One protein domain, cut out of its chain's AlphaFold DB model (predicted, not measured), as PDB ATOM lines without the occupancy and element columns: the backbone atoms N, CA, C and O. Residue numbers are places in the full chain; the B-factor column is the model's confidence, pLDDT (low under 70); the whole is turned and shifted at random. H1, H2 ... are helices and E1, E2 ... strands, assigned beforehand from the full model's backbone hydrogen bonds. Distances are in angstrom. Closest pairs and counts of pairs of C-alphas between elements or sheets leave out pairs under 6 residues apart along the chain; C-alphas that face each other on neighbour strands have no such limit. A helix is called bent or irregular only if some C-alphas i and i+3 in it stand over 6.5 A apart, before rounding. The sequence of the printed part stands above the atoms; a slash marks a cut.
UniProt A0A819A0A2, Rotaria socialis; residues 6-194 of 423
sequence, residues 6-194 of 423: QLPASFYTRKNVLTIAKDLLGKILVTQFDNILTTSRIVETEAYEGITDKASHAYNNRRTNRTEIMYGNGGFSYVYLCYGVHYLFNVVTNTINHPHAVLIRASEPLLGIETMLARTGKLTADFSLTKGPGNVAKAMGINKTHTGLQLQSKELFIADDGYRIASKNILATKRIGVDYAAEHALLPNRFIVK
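AT A GLANCE: This is residues 6 to 194 of the 423 residues of a protein of Rotaria socialis (UniProt A0A819A0A2). One strongly twisted sheet, with the long, bent strands E2 and E5 side by side in its middle, curls round two helices on opposite faces, H2 and H5. E1 and E6 extend it beside one part of E2, the short E7 and E8 beside another, and E3 and E4 beyond E5; H4 packs on H5, and H6 lies off the sheet. The printed part has 189 residues, with six named helices and eight named strands, which follow one another along the chain as H1, H2, E1, E2, H3, E3, E4, E5, H4, H5, E6, E7, H6 and E8; the neighbour pairs of the branched sheet are antiparallel, and the class is mixed, helices and strands. The whole is compact and rounded, with a radius of gyration of the C-alphas of 15.3 A and spans of 42 by 36 by 33 A.

IN THESE COORDINATES: Find C-alpha 9 at (124.355, 135.583, 94.886), where H1, residues 9 to 12, begins. Next come H2, residues 17 to 24, 10.4 A; E1, 28 to 33, 15.8 A; and E2, 36 to 48, 30.8 A, which bends by 75 degrees at residue 43. Read on through H3, 68 to 71; E3, 77 to 82, 15.7 A; E4, 86 to 93, 22.2 A; and E5, 100 to 111, 29.3 A, which bends by 72 degrees at residue 108. H4, 113 to 120, H5, 133 to 140, E6, 156 to 160, E7, 170 to 173, and H6, 179 to 186, follow. E8, 190 to 193, ends at C-alpha 193, (134.221, 117.297, 107.644).

HOW THE PARTS SIT: Start at E2: E1 and E8 lie on one side of it, E5 on the other. Look for N 31 and O 38, 2.9 A, in the hairpin E1 and E2; N 46 and O 103, 3.0 A, between E2 and E5; N 191 and O 45, 2.8 A, between E8 and E2. Edge strand E6 pairs with E1 at N 159 and O 28, 2.8 A, and edge strand E7 with E8 at N 171 and O 192, 2.8 A. E3, E4 and E5 form a meander, each strand the antiparallel neighbour of the one before, with N 78 and O 90 at 2.8 A and N 91 and O 102 at 2.8 A. The closest C-alphas of H2 and E2 are Leu 18 and Ala 47, 5.6 A; those of H5 and E5 are Arg 105 and Pro 133, 4.0 A. H4 and H5 touch, closest at C-alphas 116 and 139, 4.2 A, at a steep tilt of 55 degrees, opposite ways. H1 only grazes the sheet; H3 is on it, at a height of 8.2 A. H6 is irregular, with C-alphas 180 and 183 9.2 A apart. H2, H4 and H5 have every O i to N i+4 pair within hydrogen-bond range; H6 has 0 of 4, but 4 of 5 O i to N i+3 pairs, and H1 and H3 are too short for an i+4 pair.

THE WHOLE: The C-alphas of Asn 35 and Glu 183 are the two farthest apart, 44.6 A. The printed part has no cut; its long links are E2 to H3, H4 to H5 and H5 to E6. Mean pLDDT of the printed part is 93.4; look at residues 123 to 127 for the five under 70.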
ATOM      1  N   GLN A   6     123.492 135.984 105.248       96.38
ATOM      2  CA  GLN A   6     123.143 135.184 104.074       96.38
ATOM      3  C   GLN A   6     124.282 135.208 103.048       96.38
ATOM      4  O   GLN A   6     124.944 136.235 102.872       96.38
ATOM      5  N   LEU A   7     124.516 134.078 102.381       97.38
ATOM      6  CA  LEU A   7     125.503 134.017 101.310       97.38
ATOM      7  C   LEU A   7     125.060 134.900 100.125       97.38
ATOM      8  O   LEU A   7     123.882 134.900  99.751       97.38
ATOM      9  N   PRO A   8     125.981 135.673  99.520       97.06
ATOM     10  CA  PRO A   8     125.652 136.531  98.387       97.06
ATOM     11  C   PRO A   8     125.388 135.701  97.123       97.06
ATOM     12  O   PRO A   8     125.903 134.595  96.984       97.06
ATOM     13  N   ALA A   9     124.662 136.259  96.150       96.00
ATOM     14  CA  ALA A   9     124.355 135.583  94.886       96.00
ATOM     15  C   ALA A   9     125.638 135.158  94.151       96.00
ATOM     16  O   ALA A   9     125.723 134.062  93.598       96.00
ATOM     17  N   SER A  10     126.680 135.991  94.250       97.62
ATOM     18  CA  SER A  10     128.019 135.727  93.719       97.62
ATOM     19  C   SER A  10     128.690 134.479  94.299       97.62
ATOM     20  O   SER A  10     129.595 133.941  93.670       97.62
ATOM     21  N   PHE A  11     128.261 133.984  95.465       98.12
ATOM     22  CA  PHE A  11     128.736 132.709  96.003       98.12
ATOM     23  C   PHE A  11     128.255 131.534  95.145       98.12
ATOM     24  O   PHE A  11     129.019 130.599  94.900       98.12
ATOM     25  N   TYR A  12     127.003 131.574  94.691       98.12
ATOM     26  CA  TYR A  12     126.374 130.462  93.986       98.12
ATOM     27  C   TYR A  12     126.688 130.453  92.487       98.12
ATOM     28  O   TYR A  12     126.729 129.384  91.888       98.12
ATOM     29  N   THR A  13     126.972 131.609  91.881       97.69
ATOM     30  CA  THR A  13     127.243 131.737  90.435       97.69
ATOM     31  C   THR A  13     128.698 131.461  90.034       97.69
ATOM     32  O   THR A  13     129.092 131.700  88.892       97.69
ATOM     33  N   ARG A  14     129.525 130.941  90.950       98.12
ATOM     34  CA  ARG A  14     130.904 130.528  90.637       98.12
ATOM     35  C   ARG A  14     130.896 129.303  89.715       98.12
ATOM     36  O   ARG A  14     130.035 128.437  89.819       98.12
ATOM     37  N   LYS A  15     131.889 129.214  88.826       97.25
ATOM     38  CA  LYS A  15     131.947 128.172  87.782       97.25
ATOM     39  C   LYS A  15     132.296 126.777  88.318       97.25
ATOM     40  O   LYS A  15     131.832 125.777  87.781       97.25
ATOM     41  N   ASN A  16     133.125 126.702  89.362       97.94
ATOM     42  CA  ASN A  16     133.639 125.436  89.887       97.94
ATOM     43  C   ASN A  16     132.742 124.889  91.010       97.94
ATOM     44  O   ASN A  16     132.775 125.383  92.140       97.94
ATOM     45  N   VAL A  17     131.973 123.842  90.702       98.25
ATOM     46  CA  VAL A  17     131.048 123.202  91.650       98.25
ATOM     47  C   VAL A  17     131.773 122.497  92.801       98.25
ATOM     48  O   VAL A  17     131.287 122.526  93.929       98.25
ATOM     49  N   LEU A  18     132.969 121.946  92.567       98.19
ATOM     50  CA  LEU A  18     133.780 121.302  93.609       98.19
ATOM     51  C   LEU A  18     134.235 122.321  94.657       98.19
ATOM     52  O   LEU A  18     134.192 122.041  95.854       98.19
ATOM     53  N   THR A  19     134.636 123.519  94.224       97.88
ATOM     54  CA  THR A  19     134.985 124.617  95.137       97.88
ATOM     55  C   THR A  19     133.773 125.049  95.954       97.88
ATOM     56  O   THR A  19     133.876 125.183  97.169       97.88
ATOM     57  N   ILE A  20     132.606 125.210  95.319       98.38
ATOM     58  CA  ILE A  20     131.381 125.590  96.034       98.38
ATOM     59  C   ILE A  20     130.984 124.517  97.052       98.38
ATOM     60  O   ILE A  20     130.660 124.857  98.187       98.38
ATOM     61  N   ALA A  21     131.041 123.236  96.683       98.50
ATOM     62  CA  ALA A  21     130.686 122.133  97.570       98.50
ATOM     63  C   ALA A  21     131.570 122.076  98.824       98.50
ATOM     64  O   ALA A  21     131.049 121.866  99.920       98.50
ATOM     65  N   LYS A  22     132.880 122.328  98.684       97.75
ATOM     66  CA  LYS A  22     133.806 122.468  99.820       97.75
ATOM     67  C   LYS A  22     133.499 123.704 100.662       97.75
ATOM     68  O   LYS A  22     133.456 123.607 101.881       97.75
ATOM     69  N   ASP A  23     133.253 124.845 100.026       97.69
ATOM     70  CA  ASP A  23     133.001 126.112 100.723       97.69
ATOM     71  C   ASP A  23     131.638 126.166 101.425       97.69
ATOM     72  O   ASP A  23     131.428 127.015 102.292       97.69
ATOM     73  N   LEU A  24     130.704 125.290 101.044       98.38
ATOM     74  CA  LEU A  24     129.445 125.084 101.754       98.38
ATOM     75  C   LEU A  24     129.643 124.339 103.080       98.38
ATOM     76  O   LEU A  24     128.825 124.513 103.983       98.38
ATOM     77  N   LEU A  25     130.725 123.568 103.246       97.88
ATOM     78  CA  LEU A  25     131.036 122.940 104.528       97.88
ATOM     79  C   LEU A  25     131.263 124.010 105.603       97.88
ATOM     80  O   LEU A  25     131.976 124.997 105.418       97.88
ATOM     81  N   GLY A  26     130.627 123.812 106.753       95.62
ATOM     82  CA  GLY A  26     130.636 124.745 107.868       95.62
ATOM     83  C   GLY A  26     129.648 125.903 107.739       95.62
ATOM     84  O   GLY A  26     129.510 126.645 108.707       95.62
ATOM     85  N   LYS A  27     128.946 126.074 106.611       98.06
ATOM     86  CA  LYS A  27     127.865 127.070 106.484       98.06
ATOM     87  C   LYS A  27     126.589 126.577 107.157       98.06
ATOM     88  O   LYS A  27     126.440 125.387 107.409       98.06
ATOM     89  N   ILE A  28     125.676 127.492 107.464       97.94
ATOM     90  CA  ILE A  28     124.430 127.181 108.169       97.94
ATOM     91  C   ILE A  28     123.291 127.120 107.157       97.94
ATOM     92  O   ILE A  28     122.972 128.132 106.538       97.94
ATOM     93  N   LEU A  29     122.672 125.952 107.009       98.44
ATOM     94  CA  LEU A  29     121.386 125.802 106.343       98.44
ATOM     95  C   LEU A  29     120.288 126.290 107.290       98.44
ATOM     96  O   LEU A  29     120.218 125.858 108.442       98.44
ATOM     97  N   VAL A  30     119.444 127.194 106.809       98.25
ATOM     98  CA  VAL A  30     118.380 127.820 107.592       98.25
ATOM     99  C   VAL A  30     117.046 127.587 106.906       98.25
ATOM    100  O   VAL A  30     116.910 127.865 105.713       98.25
ATOM    101  N   THR A  31     116.066 127.115 107.674       98.19
ATOM    102  CA  THR A  31     114.667 127.076 107.256       98.19
ATOM    103  C   THR A  31     113.782 127.803 108.251       98.19
ATOM    104  O   THR A  31     113.959 127.686 109.464       98.19
ATOM    105  N   GLN A  32     112.834 128.568 107.729       96.56
ATOM    106  CA  GLN A  32     111.808 129.268 108.481       96.56
ATOM    107  C   GLN A  32     110.460 128.985 107.824       96.56
ATOM    108  O   GLN A  32     109.978 129.755 107.000       96.56
ATOM    109  N   PHE A  33     109.890 127.839 108.185       95.75
ATOM    110  CA  PHE A  33     108.596 127.367 107.696       95.75
ATOM    111  C   PHE A  33     107.591 127.422 108.839       95.75
ATOM    112  O   PHE A  33     107.937 127.073 109.968       95.75
ATOM    113  N   ASP A  34     106.373 127.890 108.566       90.94
ATOM    114  CA  ASP A  34     105.301 128.026 109.563       90.94
ATOM    115  C   ASP A  34     105.724 128.824 110.812       90.94
ATOM    116  O   ASP A  34     105.360 128.502 111.939       90.94
ATOM    117  N   ASN A  35     106.544 129.867 110.617       90.56
ATOM    118  CA  ASN A  35     107.181 130.667 111.676       90.56
ATOM    119  C   ASN A  35     108.132 129.896 112.611       90.56
ATOM    120  O   ASN A  35     108.594 130.455 113.606       90.56
ATOM    121  N   ILE A  36     108.486 128.654 112.281       94.75
ATOM    122  CA  ILE A  36     109.427 127.842 113.048       94.75
ATOM    123  C   ILE A  36     110.805 127.901 112.394       94.75
ATOM    124  O   ILE A  36     110.996 127.466 111.257       94.75
ATOM    125  N   LEU A  37     111.776 128.421 113.145       96.44
ATOM    126  CA  LEU A  37     113.171 128.502 112.731       96.44
ATOM    127  C   LEU A  37     113.912 127.201 113.064       96.44
ATOM    128  O   LEU A  37     114.061 126.837 114.230       96.44
ATOM    129  N   THR A  38     114.453 126.553 112.038       97.00
ATOM    130  CA  THR A  38     115.373 125.422 112.166       97.00
ATOM    131  C   THR A  38     116.698 125.733 111.485       97.00
ATOM    132  O   THR A  38     116.730 126.271 110.379       97.00
ATOM    133  N   THR A  39     117.813 125.411 112.146       96.38
ATOM    134  CA  THR A  39     119.153 125.654 111.592       96.38
ATOM    135  C   THR A  39     120.062 124.455 111.800       96.38
ATOM    136  O   THR A  39     120.033 123.836 112.865       96.38
ATOM    137  N   SER A  40     120.886 124.150 110.803       96.00
ATOM    138  CA  SER A  40     121.911 123.113 110.893       96.00
ATOM    139  C   SER A  40     123.183 123.527 110.150       96.00
ATOM    140  O   SER A  40     123.137 124.235 109.146       96.00
ATOM    141  N   ARG A  41     124.352 123.123 110.648       96.56
ATOM    142  CA  ARG A  41     125.643 123.365 110.002       96.56
ATOM    143  C   ARG A  41     125.907 122.279 108.976       96.56
ATOM    144  O   ARG A  41     125.889 121.113 109.318       96.56
ATOM    145  N   ILE A  42     126.188 122.629 107.733       98.19
ATOM    146  CA  ILE A  42     126.493 121.664 106.674       98.19
ATOM    147  C   ILE A  42     127.851 121.013 106.971       98.19
ATOM    148  O   ILE A  42     128.854 121.710 107.118       98.19
ATOM    149  N   VAL A  43     127.889 119.685 107.042       96.19
ATOM    150  CA  VAL A  43     129.105 118.902 107.362       96.19
ATOM    151  C   VAL A  43     129.439 117.881 106.282       96.19
ATOM    152  O   VAL A  43     130.506 117.267 106.314       96.19
ATOM    153  N   GLU A  44     128.553 117.732 105.297       97.81
ATOM    154  CA  GLU A  44     128.778 116.834 104.183       97.81
ATOM    155  C   GLU A  44     128.052 117.272 102.907       97.81
ATOM    156  O   GLU A  44     126.855 117.580 102.931       97.81
ATOM    157  N   THR A  45     128.772 117.261 101.784       98.62
ATOM    158  CA  THR A  45     128.270 117.671 100.468       98.62
ATOM    159  C   THR A  45     128.723 116.731  99.353       98.62
ATOM    160  O   THR A  45     129.762 116.079  99.449       98.62
ATOM    161  N   GLU A  46     127.963 116.687  98.259       98.62
ATOM    162  CA  GLU A  46     128.392 116.086  96.989       98.62
ATOM    163  C   GLU A  46     128.239 117.078  95.845       98.62
ATOM    164  O   GLU A  46     127.231 117.771  95.746       98.62
ATOM    165  N   ALA A  47     129.241 117.136  94.975       98.69
ATOM    166  CA  ALA A  47     129.241 117.965  93.784       98.69
ATOM    167  C   ALA A  47     128.812 117.163  92.547       98.69
ATOM    168  O   ALA A  47     129.280 116.040  92.325       98.69
ATOM    169  N   TYR A  48     127.974 117.788  91.720       98.50
ATOM    170  CA  TYR A  48     127.507 117.257  90.444       98.50
ATOM    171  C   TYR A  48     127.770 118.260  89.322       98.50
ATOM    172  O   TYR A  48     127.205 119.358  89.307       98.50
ATOM    173  N   GLU A  49     128.611 117.879  88.361       97.44
ATOM    174  CA  GLU A  49     129.078 118.750  87.269       97.44
ATOM    175  C   GLU A  49     128.134 118.721  86.053       97.44
ATOM    176  O   GLU A  49     128.534 118.643  84.896       97.44
ATOM    177  N   GLY A  50     126.827 118.767  86.314       96.69
ATOM    178  CA  GLY A  50     125.817 118.984  85.282       96.69
ATOM    179  C   GLY A  50     125.897 118.021  84.097       96.69
ATOM    180  O   GLY A  50     125.690 116.822  84.259       96.69
ATOM    181  N   ILE A  51     126.122 118.567  82.902       97.94
ATOM    182  CA  ILE A  51     126.004 117.838  81.632       97.94
ATOM    183  C   ILE A  51     127.124 116.824  81.394       97.94
ATOM    184  O   ILE A  51     126.896 115.844  80.686       97.94
ATOM    185  N   THR A  52     128.308 117.047  81.971       96.75
ATOM    186  CA  THR A  52     129.469 116.165  81.803       96.75
ATOM    187  C   THR A  52     129.435 115.006  82.784       96.75
ATOM    188  O   THR A  52     130.043 113.980  82.529       96.75
ATOM    189  N   ASP A  53     128.694 115.111  83.882       97.38
ATOM    190  CA  ASP A  53     128.748 114.152  84.976       97.38
ATOM    191  C   ASP A  53     127.663 113.073  84.879       97.38
ATOM    192  O   ASP A  53     126.512 113.339  85.195       97.38
ATOM    193  N   LYS A  54     128.024 111.834  84.514       97.31
ATOM    194  CA  LYS A  54     127.150 110.641  84.529       97.31
ATOM    195  C   LYS A  54     126.312 110.440  85.803       97.31
ATOM    196  O   LYS A  54     125.250 109.833  85.717       97.31
ATOM    197  N   ALA A  55     126.757 110.933  86.963       95.50
ATOM    198  CA  ALA A  55     125.995 110.850  88.213       95.50
ATOM    199  C   ALA A  55     124.936 111.963  88.357       95.50
ATOM    200  O   ALA A  55     124.090 111.917  89.246       95.50
ATOM    201  N   SER A  56     124.990 112.994  87.515       97.12
ATOM    202  CA  SER A  56     124.083 114.137  87.540       97.12
ATOM    203  C   SER A  56     122.778 113.835  86.816       97.12
ATOM    204  O   SER A  56     122.742 113.236  85.741       97.12
ATOM    205  N   HIS A  57     121.677 114.377  87.331       95.12
ATOM    206  CA  HIS A  57     120.395 114.330  86.632       95.12
ATOM    207  C   HIS A  57     120.374 115.117  85.313       95.12
ATOM    208  O   HIS A  57     119.491 114.880  84.486       95.12
ATOM    209  N   ALA A  58     121.320 116.038  85.125       96.69
ATOM    210  CA  ALA A  58     121.481 116.816  83.904       96.69
ATOM    211  C   ALA A  58     122.478 116.191  82.911       96.69
ATOM    212  O   ALA A  58     122.730 116.797  81.868       96.69
ATOM    213  N   TYR A  59     123.022 115.001  83.206       97.19
ATOM    214  CA  TYR A  59     123.962 114.303  82.329       97.19
ATOM    215  C   TYR A  59     123.453 114.237  80.888       97.19
ATOM    216  O   TYR A  59     122.261 114.011  80.653       97.19
ATOM    217  N   ASN A  60     124.364 114.422  79.930       95.94
ATOM    218  CA  ASN A  60     124.054 114.444  78.503       95.94
ATOM    219  C   ASN A  60     122.998 115.507  78.141       95.94
ATOM    220  O   ASN A  60     122.116 115.284  77.314       95.94
ATOM    221  N   ASN A  61     123.069 116.660  78.819       95.69
ATOM    222  CA  ASN A  61     122.174 117.800  78.623       95.69
ATOM    223  C   ASN A  61     120.682 117.453  78.797       95.69
ATOM    224  O   ASN A  61     119.801 117.994  78.122       95.69
ATOM    225  N   ARG A  62     120.376 116.515  79.700       94.88
ATOM    226  CA  ARG A  62     119.007 116.052  79.934       94.88
ATOM    227  C   ARG A  62     118.158 117.139  80.598       94.88
ATOM    228  O   ARG A  62     118.381 117.506  81.758       94.88
ATOM    229  N   ARG A  63     117.121 117.594  79.893       96.50
ATOM    230  CA  ARG A  63     116.102 118.531  80.397       96.50
ATOM    231  C   ARG A  63     114.765 117.828  80.581       96.50
ATOM    232  O   ARG A  63     114.282 117.122  79.704       96.50
ATOM    233  N   THR A  64     114.188 117.996  81.758       94.12
ATOM    234  CA  THR A  64     112.878 117.473  82.159       94.12
ATOM    235  C   THR A  64     112.240 118.497  83.087       94.12
ATOM    236  O   THR A  64     112.971 119.256  83.717       94.12
ATOM    237  N   ASN A  65     110.921 118.452  83.299       91.38
ATOM    238  CA  ASN A  65     110.257 119.325  84.285       91.38
ATOM    239  C   ASN A  65     110.936 119.287  85.667       91.38
ATOM    240  O   ASN A  65     110.943 120.273  86.392       91.38
ATOM    241  N   ARG A  66     111.535 118.144  86.028       89.31
ATOM    242  CA  ARG A  66     112.284 117.969  87.274       89.31
ATOM    243  C   ARG A  66     113.651 118.658  87.250       89.31
ATOM    244  O   ARG A  66     114.054 119.205  88.265       89.31
ATOM    245  N   THR A  67     114.394 118.552  86.153       93.50
ATOM    246  CA  THR A  67     115.786 119.034  86.059       93.50
ATOM    247  C   THR A  67     115.892 120.456  85.538       93.50
ATOM    248  O   THR A  67     116.956 121.049  85.647       93.50
ATOM    249  N   GLU A  68     114.802 121.022  85.023       96.19
ATOM    250  CA  GLU A  68     114.767 122.352  84.418       96.19
ATOM    251  C   GLU A  68     115.292 123.442  85.355       96.19
ATOM    252  O   GLU A  68     116.063 124.299  84.934       96.19
ATOM    253  N   ILE A  69     114.989 123.343  86.653       96.81
ATOM    254  CA  ILE A  69     115.490 124.294  87.649       96.81
ATOM    255  C   ILE A  69     117.022 124.323  87.740       96.81
ATOM    256  O   ILE A  69     117.594 125.367  88.041       96.81
ATOM    257  N   MET A  70     117.703 123.210  87.433       97.69
ATOM    258  CA  MET A  70     119.166 123.161  87.424       97.69
ATOM    259  C   MET A  70     119.749 124.048  86.319       97.69
ATOM    260  O   MET A  70     120.845 124.553  86.487       97.69
ATOM    261  N   TYR A  71     119.029 124.277  85.217       97.94
ATOM    262  CA  TYR A  71     119.482 125.123  84.104       97.94
ATOM    263  C   TYR A  71     119.259 126.623  84.359       97.94
ATOM    264  O   TYR A  71     119.630 127.451  83.524       97.94
ATOM    265  N   GLY A  72     118.659 126.982  85.498       95.06
ATOM    266  CA  GLY A  72     118.515 128.362  85.946       95.06
ATOM    267  C   GLY A  72     119.832 128.980  86.423       95.06
ATOM    268  O   GLY A  72     120.910 128.402  86.306       95.06
ATOM    269  N   ASN A  73     119.746 130.194  86.966       96.69
ATOM    270  CA  ASN A  73     120.897 130.827  87.602       96.69
ATOM    271  C   ASN A  73     121.229 130.128  88.933       96.69
ATOM    272  O   ASN A  73     120.335 129.606  89.597       96.69
ATOM    273  N   GLY A  74     122.489 130.150  89.362       97.81
ATOM    274  CA  GLY A  74     122.887 129.635  90.670       97.81
ATOM    275  C   GLY A  74     122.206 130.375  91.825       97.81
ATOM    276  O   GLY A  74     121.914 131.568  91.736       97.81
ATOM    277  N   GLY A  75     121.985 129.670  92.935       97.69
ATOM    278  CA  GLY A  75     121.352 130.210  94.142       97.69
ATOM    279  C   GLY A  75     119.890 129.813  94.305       97.69
ATOM    280  O   GLY A  75     119.190 130.417  95.112       97.69
ATOM    281  N   PHE A  76     119.435 128.798  93.574       98.06
ATOM    282  CA  PHE A  76     118.103 128.220  93.715       98.06
ATOM    283  C   PHE A  76     118.177 126.835  94.355       98.06
ATOM    284  O   PHE A  76     119.145 126.094  94.174       98.06
ATOM    285  N   SER A  77     117.144 126.472  95.105       98.25
ATOM    286  CA  SER A  77     116.966 125.121  95.617       98.25
ATOM    287  C   SER A  77     116.529 124.171  94.501       98.25
ATOM    288  O   SER A  77     115.639 124.466  93.702       98.25
ATOM    289  N   TYR A  78     117.111 122.980  94.484       98.38
ATOM    290  CA  TYR A  78     116.642 121.866  93.675       98.38
ATOM    291  C   TYR A  78     116.297 120.690  94.589       98.38
ATOM    292  O   TYR A  78     117.177 120.088  95.205       98.38
ATOM    293  N   VAL A  79     115.004 120.376  94.689       97.94
ATOM    294  CA  VAL A  79     114.501 119.307  95.560       97.94
ATOM    295  C   VAL A  79     113.797 118.249  94.729       97.94
ATOM    296  O   VAL A  79     112.854 118.540  93.993       97.94
ATOM    297  N   TYR A  80     114.224 116.998  94.867       93.19
ATOM    298  CA  TYR A  80     113.586 115.869  94.196       93.19
ATOM    299  C   TYR A  80     113.307 114.725  95.164       93.19
ATOM    300  O   TYR A  80     113.944 114.604  96.205       93.19
ATOM    301  N   LEU A  81     112.333 113.892  94.804       89.19
ATOM    302  CA  LEU A  81     111.995 112.673  95.530       89.19
ATOM    303  C   LEU A  81     112.858 111.515  95.012       89.19
ATOM    304  O   LEU A  81     112.884 111.257  93.806       89.19
ATOM    305  N   CYS A  82     113.550 110.835  95.917       80.25
ATOM    306  CA  CYS A  82     114.350 109.640  95.689       80.25
ATOM    307  C   CYS A  82     113.639 108.427  96.303       80.25
ATOM    308  O   CYS A  82     113.083 108.522  97.401       80.25
ATOM    309  N   TYR A  83     113.609 107.314  95.563       74.25
ATOM    310  CA  TYR A  83     112.946 106.057  95.947       74.25
ATOM    311  C   TYR A  83     111.487 106.197  96.425       74.25
ATOM    312  O   TYR A  83     110.993 105.380  97.189       74.25
ATOM    313  N   GLY A  84     110.783 107.251  95.999       72.62
ATOM    314  CA  GLY A  84     109.389 107.497  96.386       72.62
ATOM    315  C   GLY A  84     109.180 107.970  97.831       72.62
ATOM    316  O   GLY A  84     108.056 108.318  98.175       72.62
ATOM    317  N   VAL A  85     110.230 108.040  98.655       77.50
ATOM    318  CA  VAL A  85     110.097 108.269 100.108       77.50
ATOM    319  C   VAL A  85     110.961 109.404 100.661       77.50
ATOM    320  O   VAL A  85     110.587 110.018 101.658       77.50
ATOM    321  N   HIS A  86     112.092 109.732 100.030       84.81
ATOM    322  CA  HIS A  86     113.049 110.697 100.580       84.81
ATOM    323  C   HIS A  86     113.217 111.910  99.675       84.81
ATOM    324  O   HIS A  86     113.551 111.772  98.501       84.81
ATOM    325  N   TYR A  87     113.029 113.114 100.213       96.75
ATOM    326  CA  TYR A  87     113.386 114.340  99.504       96.75
ATOM    327  C   TYR A  87     114.879 114.619  99.652       96.75
ATOM    328  O   TYR A  87     115.424 114.486 100.740       96.75
ATOM    329  N   LEU A  88     115.541 115.004  98.565       97.06
ATOM    330  CA  LEU A  88     116.962 115.350  98.553       97.06
ATOM    331  C   LEU A  88     117.109 116.824  98.182       97.06
ATOM    332  O   LEU A  88     116.627 117.247  97.130       97.06
ATOM    333  N   PHE A  89     117.760 117.597  99.053       98.56
ATOM    334  CA  PHE A  89     117.961 119.035  98.885       98.56
ATOM    335  C   PHE A  89     119.310 119.343  98.234       98.56
ATOM    336  O   PHE A  89     120.367 118.985  98.757       98.56
ATOM    337  N   ASN A  90     119.263 120.057  97.113       98.75
ATOM    338  CA  ASN A  90     120.431 120.478  96.357       98.75
ATOM    339  C   ASN A  90     120.444 121.997  96.190       98.75
ATOM    340  O   ASN A  90     119.401 122.650  96.118       98.75
ATOM    341  N   VAL A  91     121.644 122.540  96.054       98.75
ATOM    342  CA  VAL A  91     121.925 123.936  95.735       98.75
ATOM    343  C   VAL A  91     122.316 124.013  94.265       98.75
ATOM    344  O   VAL A  91     123.357 123.473  93.891       98.75
ATOM    345  N   VAL A  92     121.509 124.671  93.431       98.62
ATOM    346  CA  VAL A  92     121.881 124.979  92.041       98.62
ATOM    347  C   VAL A  92     122.993 126.023  92.056       98.62
ATOM    348  O   VAL A  92     122.945 126.996  92.813       98.62
ATOM    349  N   THR A  93     124.008 125.816  91.228       98.50
ATOM    350  CA  THR A  93     125.207 126.656  91.145       98.50
ATOM    351  C   THR A  93     125.509 127.023  89.697       98.50
ATOM    352  O   THR A  93     124.845 126.531  88.791       98.50
ATOM    353  N   ASN A  94     126.541 127.845  89.488       98.00
ATOM    354  CA  ASN A  94     126.969 128.337  88.179       98.00
ATOM    355  C   ASN A  94     125.949 129.315  87.555       98.00
ATOM    356  O   ASN A  94     125.050 129.810  88.237       98.00
ATOM    357  N   THR A  95     126.150 129.704  86.299       97.50
ATOM    358  CA  THR A  95     125.247 130.598  85.560       97.50
ATOM    359  C   THR A  95     124.220 129.817  84.742       97.50
ATOM    360  O   THR A  95     124.358 128.612  84.541       97.50
ATOM    361  N   ILE A  96     123.211 130.526  84.230       97.25
ATOM    362  CA  ILE A  96     122.153 129.981  83.363       97.25
ATOM    363  C   ILE A  96     122.737 129.038  82.295       97.25
ATOM    364  O   ILE A  96     123.772 129.333  81.695       97.25
ATOM    365  N   ASN A  97     122.048 127.920  82.055       96.81
ATOM    366  CA  ASN A  97     122.415 126.823  81.152       96.81
ATOM    367  C   ASN A  97     123.653 125.995  81.550       96.81
ATOM    368  O   ASN A  97     124.045 125.108  80.792       96.81
ATOM    369  N   HIS A  98     124.229 126.200  82.738       97.69
ATOM    370  CA  HIS A  98     125.272 125.333  83.294       97.69
ATOM    371  C   HIS A  98     124.749 124.598  84.537       97.69
ATOM    372  O   HIS A  98     124.906 125.102  85.646       97.69
ATOM    373  N   PRO A  99     124.133 123.407  84.385       98.00
ATOM    374  CA  PRO A  99     123.304 122.789  85.418       98.00
ATOM    375  C   PRO A  99     124.098 122.077  86.519       98.00
ATOM    376  O   PRO A  99     123.940 120.880  86.753       98.00
ATOM    377  N   HIS A 100     124.980 122.805  87.193       98.50
ATOM    378  CA  HIS A 100     125.773 122.293  88.302       98.50
ATOM    379  C   HIS A 100     124.961 122.338  89.593       98.50
ATOM    380  O   HIS A 100     124.259 123.315  89.868       98.50
ATOM    381  N   ALA A 101     125.103 121.320  90.434       98.44
ATOM    382  CA  ALA A 101     124.422 121.284  91.720       98.44
ATOM    383  C   ALA A 101     125.303 120.700  92.823       98.44
ATOM    384  O   ALA A 101     126.182 119.876  92.572       98.44
ATOM    385  N   VAL A 102     125.032 121.125  94.055       98.88
ATOM    386  CA  VAL A 102     125.619 120.546  95.264       98.88
ATOM    387  C   VAL A 102     124.516 119.921  96.107       98.88
ATOM    388  O   VAL A 102     123.623 120.632  96.563       98.88
ATOM    389  N   LEU A 103     124.587 118.617  96.348       98.81
ATOM    390  CA  LEU A 103     123.717 117.917  97.290       98.81
ATOM    391  C   LEU A 103     124.196 118.178  98.719       98.81
ATOM    392  O   LEU A 103     125.381 118.009  99.014       98.81
ATOM    393  N   ILE A 104     123.277 118.530  99.619       98.62
ATOM    394  CA  ILE A 104     123.561 118.566 101.057       98.62
ATOM    395  C   ILE A 104     123.254 117.189 101.639       98.62
ATOM    396  O   ILE A 104     122.100 116.760 101.666       98.62
ATOM    397  N   ARG A 105     124.294 116.484 102.088       96.69
ATOM    398  CA  ARG A 105     124.170 115.100 102.563       96.69
ATOM    399  C   ARG A 105     124.020 114.965 104.052       96.69
ATOM    400  O   ARG A 105     123.340 114.054 104.500       96.69
ATOM    401  N   ALA A 106     124.685 115.817 104.806       95.50
ATOM    402  CA  ALA A 106     124.576 115.790 106.244       95.50
ATOM    403  C   ALA A 106     124.775 117.182 106.815       95.50
ATOM    404  O   ALA A 106     125.429 118.049 106.219       95.50
ATOM    405  N   SER A 107     124.213 117.379 107.998       95.25
ATOM    406  CA  SER A 107     124.363 118.617 108.741       95.25
ATOM    407  C   SER A 107     124.344 118.357 110.240       95.25
ATOM    408  O   SER A 107     123.714 117.409 110.660       95.25
ATOM    409  N   GLU A 108     124.972 119.205 111.038       91.88
ATOM    410  CA  GLU A 108     124.906 119.204 112.499       91.88
ATOM    411  C   GLU A 108     123.771 120.143 112.960       91.88
ATOM    412  O   GLU A 108     123.824 121.340 112.660       91.88
ATOM    413  N   PRO A 109     122.721 119.660 113.644       90.56
ATOM    414  CA  PRO A 109     121.624 120.487 114.146       90.56
ATOM    415  C   PRO A 109     122.109 121.561 115.126       90.56
ATOM    416  O   PRO A 109     122.876 121.272 116.036       90.56
ATOM    417  N   LEU A 110     121.634 122.802 114.968       86.81
ATOM    418  CA  LEU A 110     122.019 123.938 115.820       86.81
ATOM    419  C   LEU A 110     120.831 124.579 116.557       86.81
ATOM    420  O   LEU A 110     120.979 125.003 117.699       86.81
ATOM    421  N   LEU A 111     119.664 124.694 115.912       89.81
ATOM    422  CA  LEU A 111     118.464 125.320 116.492       89.81
ATOM    423  C   LEU A 111     117.194 124.655 115.956       89.81
ATOM    424  O   LEU A 111     117.165 124.259 114.792       89.81
ATOM    425  N   GLY A 112     116.148 124.585 116.785       91.06
ATOM    426  CA  GLY A 112     114.858 123.982 116.427       91.06
ATOM    427  C   GLY A 112     114.884 122.448 116.438       91.06
ATOM    428  O   GLY A 112     114.138 121.803 115.706       91.06
ATOM    429  N   ILE A 113     115.764 121.861 117.258       88.25
ATOM    430  CA  ILE A 113     115.998 120.412 117.340       88.25
ATOM    431  C   ILE A 113     114.707 119.651 117.674       88.25
ATOM    432  O   ILE A 113     114.423 118.649 117.031       88.25
ATOM    433  N   GLU A 114     113.877 120.149 118.593       82.81
ATOM    434  CA  GLU A 114     112.578 119.537 118.921       82.81
ATOM    435  C   GLU A 114     111.660 119.430 117.693       82.81
ATOM    436  O   GLU A 114     111.047 118.392 117.446       82.81
ATOM    437  N   THR A 115     111.626 120.468 116.856       93.44
ATOM    438  CA  THR A 115     110.887 120.438 115.589       93.44
ATOM    439  C   THR A 115     111.495 119.433 114.612       93.44
ATOM    440  O   THR A 115     110.760 118.720 113.931       93.44
ATOM    441  N   MET A 116     112.827 119.341 114.537       94.19
ATOM    442  CA  MET A 116     113.499 118.334 113.709       94.19
ATOM    443  C   MET A 116     113.155 116.909 114.161       94.19
ATOM    444  O   MET A 116     112.896 116.045 113.322       94.19
ATOM    445  N   LEU A 117     113.108 116.663 115.472       82.12
ATOM    446  CA  LEU A 117     112.702 115.388 116.066       82.12
ATOM    447  C   LEU A 117     111.259 115.041 115.708       82.12
ATOM    448  O   LEU A 117     111.009 113.964 115.166       82.12
ATOM    449  N   ALA A 118     110.335 115.987 115.886       90.62
ATOM    450  CA  ALA A 118     108.933 115.813 115.517       90.62
ATOM    451  C   ALA A 118     108.762 115.506 114.019       90.62
ATOM    452  O   ALA A 118     108.081 114.551 113.651       90.62
ATOM    453  N   ARG A 119     109.442 116.257 113.140       94.75
ATOM    454  CA  ARG A 119     109.409 116.025 111.684       94.75
ATOM    455  C   ARG A 119     109.983 114.666 111.301       94.75
ATOM    456  O   ARG A 119     109.510 114.051 110.348       94.75
ATOM    457  N   THR A 120     111.016 114.199 112.000       87.69
ATOM    458  CA  THR A 120     111.672 112.922 111.693       87.69
ATOM    459  C   THR A 120     111.001 111.717 112.342       87.69
ATOM    460  O   THR A 120     111.169 110.616 111.814       87.69
ATOM    461  N   GLY A 121     110.189 111.923 113.381       84.56
ATOM    462  CA  GLY A 121     109.600 110.867 114.206       84.56
ATOM    463  C   GLY A 121     110.593 110.274 115.208       84.56
ATOM    464  O   GLY A 121     110.441 109.121 115.600       84.56
ATOM    465  N   LYS A 122     111.644 111.021 115.572       77.38
ATOM    466  CA  LYS A 122     112.693 110.571 116.497       77.38
ATOM    467  C   LYS A 122     112.427 111.076 117.908       77.38
ATOM    468  O   LYS A 122     111.931 112.182 118.086       77.38
ATOM    469  N   LEU A 123     112.791 110.268 118.901       67.81
ATOM    470  CA  LEU A 123     112.644 110.615 120.318       67.81
ATOM    471  C   LEU A 123     113.852 111.393 120.858       67.81
ATOM    472  O   LEU A 123     113.705 112.189 121.780       67.81
ATOM    473  N   THR A 124     115.037 111.183 120.282       61.38
ATOM    474  CA  THR A 124     116.297 111.781 120.740       61.38
ATOM    475  C   THR A 124     117.097 112.348 119.572       61.38
ATOM    476  O   THR A 124     117.057 111.841 118.448       61.38
ATOM    477  N   ALA A 125     117.820 113.438 119.835       69.12
ATOM    478  CA  ALA A 125     118.668 114.109 118.855       69.12
ATOM    479  C   ALA A 125     120.054 113.464 118.803       69.12
ATOM    480  O   ALA A 125     121.046 114.071 119.201       69.12
ATOM    481  N   ASP A 126     120.108 112.217 118.337       69.25
ATOM    482  CA  ASP A 126     121.372 111.543 118.044       69.25
ATOM    483  C   ASP A 126     121.927 111.955 116.666       69.25
ATOM    484  O   ASP A 126     121.303 112.698 115.893       69.25
ATOM    485  N   PHE A 127     123.129 111.478 116.343       65.25
ATOM    486  CA  PHE A 127     123.812 111.838 115.099       65.25
ATOM    487  C   PHE A 127     123.020 111.415 113.844       65.25
ATOM    488  O   PHE A 127     123.190 111.992 112.770       65.25
ATOM    489  N   SER A 128     122.097 110.453 113.956       75.81
ATOM    490  CA  SER A 128     121.290 109.987 112.830       75.81
ATOM    491  C   SER A 128     120.203 110.996 112.432       75.81
ATOM    492  O   SER A 128     119.614 110.874 111.355       75.81
ATOM    493  N   LEU A 129     119.894 112.000 113.270       82.31
ATOM    494  CA  LEU A 129     118.848 113.006 113.019       82.31
ATOM    495  C   LEU A 129     119.005 113.692 111.654       82.31
ATOM    496  O   LEU A 129     118.021 113.979 110.978       82.31
ATOM    497  N   THR A 130     120.248 113.920 111.238       90.25
ATOM    498  CA  THR A 130     120.603 114.648 110.009       90.25
ATOM    499  C   THR A 130     121.794 114.018 109.272       90.25
ATOM    500  O   THR A 130     122.385 114.650 108.398       90.25
ATOM    501  N   LYS A 131     122.118 112.752 109.570       86.00
ATOM    502  CA  LYS A 131     123.075 111.929 108.812       86.00
ATOM    503  C   LYS A 131     122.359 111.304 107.615       86.00
ATOM    504  O   LYS A 131     121.517 110.425 107.780       86.00
ATOM    505  N   GLY A 132     122.664 111.783 106.412       89.25
ATOM    506  CA  GLY A 132     122.064 111.329 105.155       89.25
ATOM    507  C   GLY A 132     121.114 112.367 104.535       89.25
ATOM    508  O   GLY A 132     120.373 113.045 105.253       89.25
ATOM    509  N   PRO A 133     121.099 112.506 103.195       93.88
ATOM    510  CA  PRO A 133     120.467 113.650 102.535       93.88
ATOM    511  C   PRO A 133     118.941 113.679 102.721       93.88
ATOM    512  O   PRO A 133     118.355 114.751 102.864       93.88
ATOM    513  N   GLY A 134     118.301 112.505 102.796       93.38
ATOM    514  CA  GLY A 134     116.879 112.386 103.127       93.38
ATOM    515  C   GLY A 134     116.555 112.815 104.561       93.38
ATOM    516  O   GLY A 134     115.537 113.468 104.793       93.38
ATOM    517  N   ASN A 135     117.444 112.507 105.513       93.88
ATOM    518  CA  ASN A 135     117.297 112.906 106.914       93.88
ATOM    519  C   ASN A 135     117.473 114.418 107.078       93.88
ATOM    520  O   ASN A 135     116.658 115.040 107.754       93.88
ATOM    521  N   VAL A 136     118.453 115.024 106.392       97.69
ATOM    522  CA  VAL A 136     118.605 116.489 106.341       97.69
ATOM    523  C   VAL A 136     117.319 117.145 105.852       97.69
ATOM    524  O   VAL A 136     116.780 118.012 106.536       97.69
ATOM    525  N   ALA A 137     116.791 116.722 104.700       97.94
ATOM    526  CA  ALA A 137     115.581 117.327 104.153       97.94
ATOM    527  C   ALA A 137     114.386 117.176 105.109       97.94
ATOM    528  O   ALA A 137     113.716 118.163 105.407       97.94
ATOM    529  N   LYS A 138     114.166 115.972 105.659       97.31
ATOM    530  CA  LYS A 138     113.071 115.694 106.601       97.31
ATOM    531  C   LYS A 138     113.184 116.540 107.874       97.31
ATOM    532  O   LYS A 138     112.225 117.218 108.233       97.31
ATOM    533  N   ALA A 139     114.351 116.562 108.518       96.75
ATOM    534  CA  ALA A 139     114.604 117.351 109.727       96.75
ATOM    535  C   ALA A 139     114.396 118.856 109.487       96.75
ATOM    536  O   ALA A 139     113.721 119.537 110.263       96.75
ATOM    537  N   MET A 140     114.898 119.370 108.363       98.19
ATOM    538  CA  MET A 140     114.780 120.785 108.002       98.19
ATOM    539  C   MET A 140     113.396 121.169 107.451       98.19
ATOM    540  O   MET A 140     113.162 122.349 107.190       98.19
ATOM    541  N   GLY A 141     112.472 120.212 107.289       97.50
ATOM    542  CA  GLY A 141     111.128 120.441 106.744       97.50
ATOM    543  C   GLY A 141     111.091 120.653 105.226       97.50
ATOM    544  O   GLY A 141     110.089 121.109 104.686       97.50
ATOM    545  N   ILE A 142     112.177 120.332 104.523       98.38
ATOM    546  CA  ILE A 142     112.315 120.538 103.084       98.38
ATOM    547  C   ILE A 142     111.648 119.382 102.333       98.38
ATOM    548  O   ILE A 142     111.979 118.210 102.502       98.38
ATOM    549  N   ASN A 143     110.730 119.735 101.443       96.38
ATOM    550  CA  ASN A 143     110.043 118.818 100.534       96.38
ATOM    551  C   ASN A 143     110.016 119.378  99.094       96.38
ATOM    552  O   ASN A 143     110.495 120.484  98.844       96.38
ATOM    553  N   LYS A 144     109.445 118.629  98.141       94.81
ATOM    554  CA  LYS A 144     109.426 118.984  96.708       94.81
ATOM    555  C   LYS A 144     108.809 120.352  96.377       94.81
ATOM    556  O   LYS A 144     109.234 120.944  95.389       94.81
ATOM    557  N   THR A 145     107.857 120.874  97.160       95.69
ATOM    558  CA  THR A 145     107.262 122.205  96.903       95.69
ATOM    559  C   THR A 145     108.279 123.334  97.046       95.69
ATOM    560  O   THR A 145     108.103 124.393  96.458       95.69
ATOM    561  N   HIS A 146     109.376 123.087  97.764       96.94
ATOM    562  CA  HIS A 146     110.452 124.047  97.974       96.94
ATOM    563  C   HIS A 146     111.482 124.050  96.846       96.94
ATOM    564  O   HIS A 146     112.502 124.720  96.981       96.94
ATOM    565  N   THR A 147     111.296 123.289  95.762       97.50
ATOM    566  CA  THR A 147     112.165 123.410  94.585       97.50
ATOM    567  C   THR A 147     111.934 124.768  93.911       97.50
ATOM    568  O   THR A 147     110.796 125.191  93.740       97.50
ATOM    569  N   GLY A 148     113.006 125.452  93.514       96.25
ATOM    570  CA  GLY A 148     112.936 126.771  92.879       96.25
ATOM    571  C   GLY A 148     112.843 127.963  93.837       96.25
ATOM    572  O   GLY A 148     112.686 129.092  93.377       96.25
ATOM    573  N   LEU A 149     112.996 127.754  95.145       96.94
ATOM    574  CA  LEU A 149     113.180 128.855  96.090       96.94
ATOM    575  C   LEU A 149     114.575 129.460  95.945       96.94
ATOM    576  O   LEU A 149     115.569 128.749  95.795       96.94
ATOM    577  N   GLN A 150     114.663 130.784  96.045       96.94
ATOM    578  CA  GLN A 150     115.947 131.474  96.102       96.94
ATOM    579  C   GLN A 150     116.585 131.270  97.479       96.94
ATOM    580  O   GLN A 150     115.976 131.567  98.504       96.94
ATOM    581  N   LEU A 151     117.850 130.855  97.515       97.19
ATOM    582  CA  LEU A 151     118.637 130.626  98.738       97.19
ATOM    583  C   LEU A 151     119.135 131.922  99.402       97.19
ATOM    584  O   LEU A 151     120.073 131.911 100.202       97.19
ATOM    585  N   GLN A 152     118.500 133.033  99.043       91.81
ATOM    586  CA  GLN A 152     118.590 134.357  99.656       91.81
ATOM    587  C   GLN A 152     117.206 134.834 100.134       91.81
ATOM    588  O   GLN A 152     117.022 135.992 100.500       91.81
ATOM    589  N   SER A 153     116.203 133.952 100.090       92.31
ATOM    590  CA  SER A 153     114.868 134.218 100.616       92.31
ATOM    591  C   SER A 153     114.878 134.258 102.148       92.31
ATOM    592  O   SER A 153     115.895 134.007 102.798       92.31
ATOM    593  N   LYS A 154     113.727 134.584 102.741       90.69
ATOM    594  CA  LYS A 154     113.540 134.538 104.198       90.69
ATOM    595  C   LYS A 154     113.215 133.132 104.711       90.69
ATOM    596  O   LYS A 154     113.464 132.862 105.877       90.69
ATOM    597  N   GLU A 155     112.680 132.259 103.856       94.88
ATOM    598  CA  GLU A 155     112.153 130.946 104.252       94.88
ATOM    599  C   GLU A 155     113.192 129.827 104.150       94.88
ATOM    600  O   GLU A 155     113.235 128.958 105.011       94.88
ATOM    601  N   LEU A 156     114.044 129.833 103.121       97.81
ATOM    602  CA  LEU A 156     115.095 128.832 102.917       97.81
ATOM    603  C   LEU A 156     116.343 129.523 102.373       97.81
ATOM    604  O   LEU A 156     116.335 130.052 101.260       97.81
ATOM    605  N   PHE A 157     117.419 129.518 103.153       98.12
ATOM    606  CA  PHE A 157     118.676 130.156 102.771       98.12
ATOM    607  C   PHE A 157     119.882 129.501 103.442       98.12
ATOM    608  O   PHE A 157     119.753 128.712 104.378       98.12
ATOM    609  N   ILE A 158     121.079 129.846 102.962       98.56
ATOM    610  CA  ILE A 158     122.344 129.425 103.572       98.56
ATOM    611  C   ILE A 158     123.087 130.663 104.069       98.56
ATOM    612  O   ILE A 158     123.176 131.675 103.367       98.56
ATOM    613  N   ALA A 159     123.612 130.590 105.288       97.44
ATOM    614  CA  ALA A 159     124.291 131.690 105.953       97.44
ATOM    615  C   ALA A 159     125.727 131.347 106.379       97.44
ATOM    616  O   ALA A 159     126.081 130.193 106.614       97.44
ATOM    617  N   ASP A 160     126.553 132.383 106.506       96.12
ATOM    618  CA  ASP A 160     127.900 132.345 107.069       96.12
ATOM    619  C   ASP A 160     127.901 133.016 108.450       96.12
ATOM    620  O   ASP A 160     127.447 134.153 108.603       96.12
ATOM    621  N   ASP A 161     128.423 132.316 109.453       94.94
ATOM    622  CA  ASP A 161     128.615 132.793 110.828       94.94
ATOM    623  C   ASP A 161     130.097 133.057 111.163       94.94
ATOM    624  O   ASP A 161     130.460 133.294 112.318       94.94
ATOM    625  N   GLY A 162     130.966 132.999 110.151       92.81
ATOM    626  CA  GLY A 162     132.410 133.129 110.288       92.81
ATOM    627  C   GLY A 162     133.113 131.834 110.697       92.81
ATOM    628  O   GLY A 162     134.333 131.853 110.841       92.81
ATOM    629  N   TYR A 163     132.402 130.715 110.865       91.00
ATOM    630  CA  TYR A 163     133.030 129.424 111.134       91.00
ATOM    631  C   TYR A 163     133.872 128.972 109.935       91.00
ATOM    632  O   TYR A 163     133.481 129.142 108.773       91.00
ATOM    633  N   ARG A 164     135.064 128.440 110.205       89.56
ATOM    634  CA  ARG A 164     136.020 128.006 109.183       89.56
ATOM    635  C   ARG A 164     136.529 126.620 109.532       89.56
ATOM    636  O   ARG A 164     136.867 126.351 110.679       89.56
ATOM    637  N   ILE A 165     136.605 125.770 108.516       88.69
ATOM    638  CA  ILE A 165     137.107 124.404 108.625       88.69
ATOM    639  C   ILE A 165     138.488 124.383 107.990       88.69
ATOM    640  O   ILE A 165     138.660 124.818 106.851       88.69
ATOM    641  N   ALA A 166     139.484 123.904 108.732       87.81
ATOM    642  CA  ALA A 166     140.824 123.748 108.190       87.81
ATOM    643  C   ALA A 166     140.796 122.730 107.041       87.81
ATOM    644  O   ALA A 166     140.206 121.663 107.185       87.81
ATOM    645  N   SER A 167     141.473 123.007 105.924       88.25
ATOM    646  CA  SER A 167     141.447 122.123 104.745       88.25
ATOM    647  C   SER A 167     141.905 120.692 105.054       88.25
ATOM    648  O   SER A 167     141.376 119.745 104.485       88.25
ATOM    649  N   LYS A 168     142.823 120.516 106.018       86.81
ATOM    650  CA  LYS A 168     143.257 119.197 106.518       86.81
ATOM    651  C   LYS A 168     142.126 118.365 107.147       86.81
ATOM    652  O   LYS A 168     142.232 117.137 107.199       86.81
ATOM    653  N   ASN A 169     141.058 119.027 107.587       88.25
ATOM    654  CA  ASN A 169     139.862 118.438 108.182       88.25
ATOM    655  C   ASN A 169     138.739 118.242 107.155       88.25
ATOM    656  O   ASN A 169     137.625 117.927 107.543       88.25
ATOM    657  N   ILE A 170     139.000 118.418 105.857       92.94
ATOM    658  CA  ILE A 170     138.040 118.098 104.796       92.94
ATOM    659  C   ILE A 170     138.563 116.873 104.050       92.94
ATOM    660  O   ILE A 170     139.657 116.898 103.485       92.94
ATOM    661  N   LEU A 171     137.793 115.789 104.064       92.31
ATOM    662  CA  LEU A 171     138.076 114.583 103.295       92.31
ATOM    663  C   LEU A 171     137.326 114.636 101.962       92.31
ATOM    664  O   LEU A 171     136.144 114.971 101.941       92.31
ATOM    665  N   ALA A 172     138.008 114.286 100.872       94.88
ATOM    666  CA  ALA A 172     137.392 114.069  99.570       94.88
ATOM    667  C   ALA A 172     137.264 112.561  99.313       94.88
ATOM    668  O   ALA A 172     138.262 111.844  99.388       94.88
ATOM    669  N   THR A 173     136.056 112.075  99.033       91.75
ATOM    670  CA  THR A 173     135.771 110.650  98.795       91.75
ATOM    671  C   THR A 173     134.907 110.456  97.555       91.75
ATOM    672  O   THR A 173     134.367 111.415  96.998       91.75
ATOM    673  N   LYS A 174     134.722 109.194  97.154       91.69
ATOM    674  CA  LYS A 174     133.674 108.805  96.202       91.69
ATOM    675  C   LYS A 174     132.296 109.204  96.731       91.69
ATOM    676  O   LYS A 174     132.092 109.269  97.949       91.69
ATOM    677  N   ARG A 175     131.380 109.482  95.809       94.06
ATOM    678  CA  ARG A 175     129.968 109.783  96.087       94.06
ATOM    679  C   ARG A 175     129.207 108.501  96.429       94.06
ATOM    680  O   ARG A 175     129.624 107.424  96.022       94.06
ATOM    681  N   ILE A 176     128.114 108.615  97.177       85.38
ATOM    682  CA  ILE A 176     127.313 107.469  97.635       85.38
ATOM    683  C   ILE A 176     126.116 107.242  96.708       85.38
ATOM    684  O   ILE A 176     125.408 108.186  96.365       85.38
ATOM    685  N   GLY A 177     125.846 105.980  96.364       85.31
ATOM    686  CA  GLY A 177     124.647 105.594  95.611       85.31
ATOM    687  C   GLY A 177     124.672 106.026  94.143       85.31
ATOM    688  O   GLY A 177     123.624 106.313  93.565       85.31
ATOM    689  N   VAL A 178     125.865 106.112  93.546       89.81
ATOM    690  CA  VAL A 178     126.065 106.537  92.150       89.81
ATOM    691  C   VAL A 178     126.788 105.489  91.304       89.81
ATOM    692  O   VAL A 178     127.386 105.840  90.295       89.81
ATOM    693  N   ASP A 179     126.738 104.207  91.670       86.75
ATOM    694  CA  ASP A 179     127.466 103.139  90.954       86.75
ATOM    695  C   ASP A 179     127.074 103.038  89.471       86.75
ATOM    696  O   ASP A 179     127.903 102.737  88.612       86.75
ATOM    697  N   TYR A 180     125.835 103.417  89.138       84.12
ATOM    698  CA  TYR A 180     125.352 103.535  87.757       84.12
ATOM    699  C   TYR A 180     126.138 104.552  86.905       84.12
ATOM    700  O   TYR A 180     126.029 104.543  85.680       84.12
ATOM    701  N   ALA A 181     126.912 105.444  87.529       91.12
ATOM    702  CA  ALA A 181     127.707 106.473  86.866       91.12
ATOM    703  C   ALA A 181     129.098 105.987  86.417       91.12
ATOM    704  O   ALA A 181     129.886 106.797  85.922       91.12
ATOM    705  N   ALA A 182     129.398 104.692  86.576       94.31
ATOM    706  CA  ALA A 182     130.623 104.046  86.109       94.31
ATOM    707  C   ALA A 182     131.894 104.798  86.557       94.31
ATOM    708  O   ALA A 182     132.104 105.002  87.750       94.31
ATOM    709  N   GLU A 183     132.746 105.247  85.634       95.44
ATOM    710  CA  GLU A 183     134.005 105.916  85.963       95.44
ATOM    711  C   GLU A 183     133.808 107.207  86.775       95.44
ATOM    712  O   GLU A 183     134.661 107.569  87.586       95.44
ATOM    713  N   HIS A 184     132.651 107.866  86.652       95.50
ATOM    714  CA  HIS A 184     132.349 109.046  87.462       95.50
ATOM    715  C   HIS A 184     131.966 108.690  88.900       95.50
ATOM    716  O   HIS A 184     132.144 109.525  89.788       95.50
ATOM    717  N   ALA A 185     131.514 107.465  89.180       89.56
ATOM    718  CA  ALA A 185     131.292 107.005  90.553       89.56
ATOM    719  C   ALA A 185     132.598 107.007  91.373       89.56
ATOM    720  O   ALA A 185     132.585 107.198  92.587       89.56
ATOM    721  N   LEU A 186     133.742 106.860  90.694       92.06
ATOM    722  CA  LEU A 186     135.069 106.797  91.306       92.06
ATOM    723  C   LEU A 186     135.673 108.175  91.619       92.06
ATOM    724  O   LEU A 186     136.672 108.242  92.336       92.06
ATOM    725  N   LEU A 187     135.085 109.264  91.109       96.06
ATOM    726  CA  LEU A 187     135.608 110.618  91.304       96.06
ATOM    727  C   LEU A 187     135.443 111.087  92.762       96.06
ATOM    728  O   LEU A 187     134.381 110.866  93.358       96.06
ATOM    729  N   PRO A 188     136.439 111.796  93.332       96.81
ATOM    730  CA  PRO A 188     136.423 112.267  94.716       96.81
ATOM    731  C   PRO A 188     135.563 113.537  94.897       96.81
ATOM    732  O   PRO A 188     136.020 114.559  95.410       96.81
ATOM    733  N   ASN A 189     134.310 113.482  94.441       97.81
ATOM    734  CA  ASN A 189     133.386 114.619  94.369       97.81
ATOM    735  C   ASN A 189     132.463 114.734  95.596       97.81
ATOM    736  O   ASN A 189     131.513 115.517  95.580       97.81
ATOM    737  N   ARG A 190     132.721 113.961  96.654       97.81
ATOM    738  CA  ARG A 190     132.057 114.060  97.957       97.81
ATOM    739  C   ARG A 190     133.012 114.664  98.973       97.81
ATOM    740  O   ARG A 190     134.159 114.233  99.052       97.81
ATOM    741  N   PHE A 191     132.539 115.621  99.765       97.50
ATOM    742  CA  PHE A 191     133.344 116.312 100.767       97.50
ATOM    743  C   PHE A 191     132.731 116.164 102.155       97.50
ATOM    744  O   PHE A 191     131.546 116.428 102.345       97.50
ATOM    745  N   ILE A 192     133.552 115.748 103.119       91.94
ATOM    746  CA  ILE A 192     133.132 115.426 104.486       91.94
ATOM    747  C   ILE A 192     134.038 116.167 105.468       91.94
ATOM    748  O   ILE A 192     135.260 116.186 105.293       91.94
ATOM    749  N   VAL A 193     133.459 116.754 106.512       89.25
ATOM    750  CA  VAL A 193     134.221 117.297 107.644       89.25
ATOM    751  C   VAL A 193     134.684 116.142 108.534       89.25
ATOM    752  O   VAL A 193     133.855 115.389 109.038       89.25
ATOM    753  N   LYS A 194     136.002 115.999 108.715       73.75
ATOM    754  CA  LYS A 194     136.604 115.021 109.629       73.75
ATOM    755  C   LYS A 194     136.170 115.297 111.065       73.75
ATOM    756  O   LYS A 194     136.069 116.456 111.464       73.75
TER     757      LYS A 194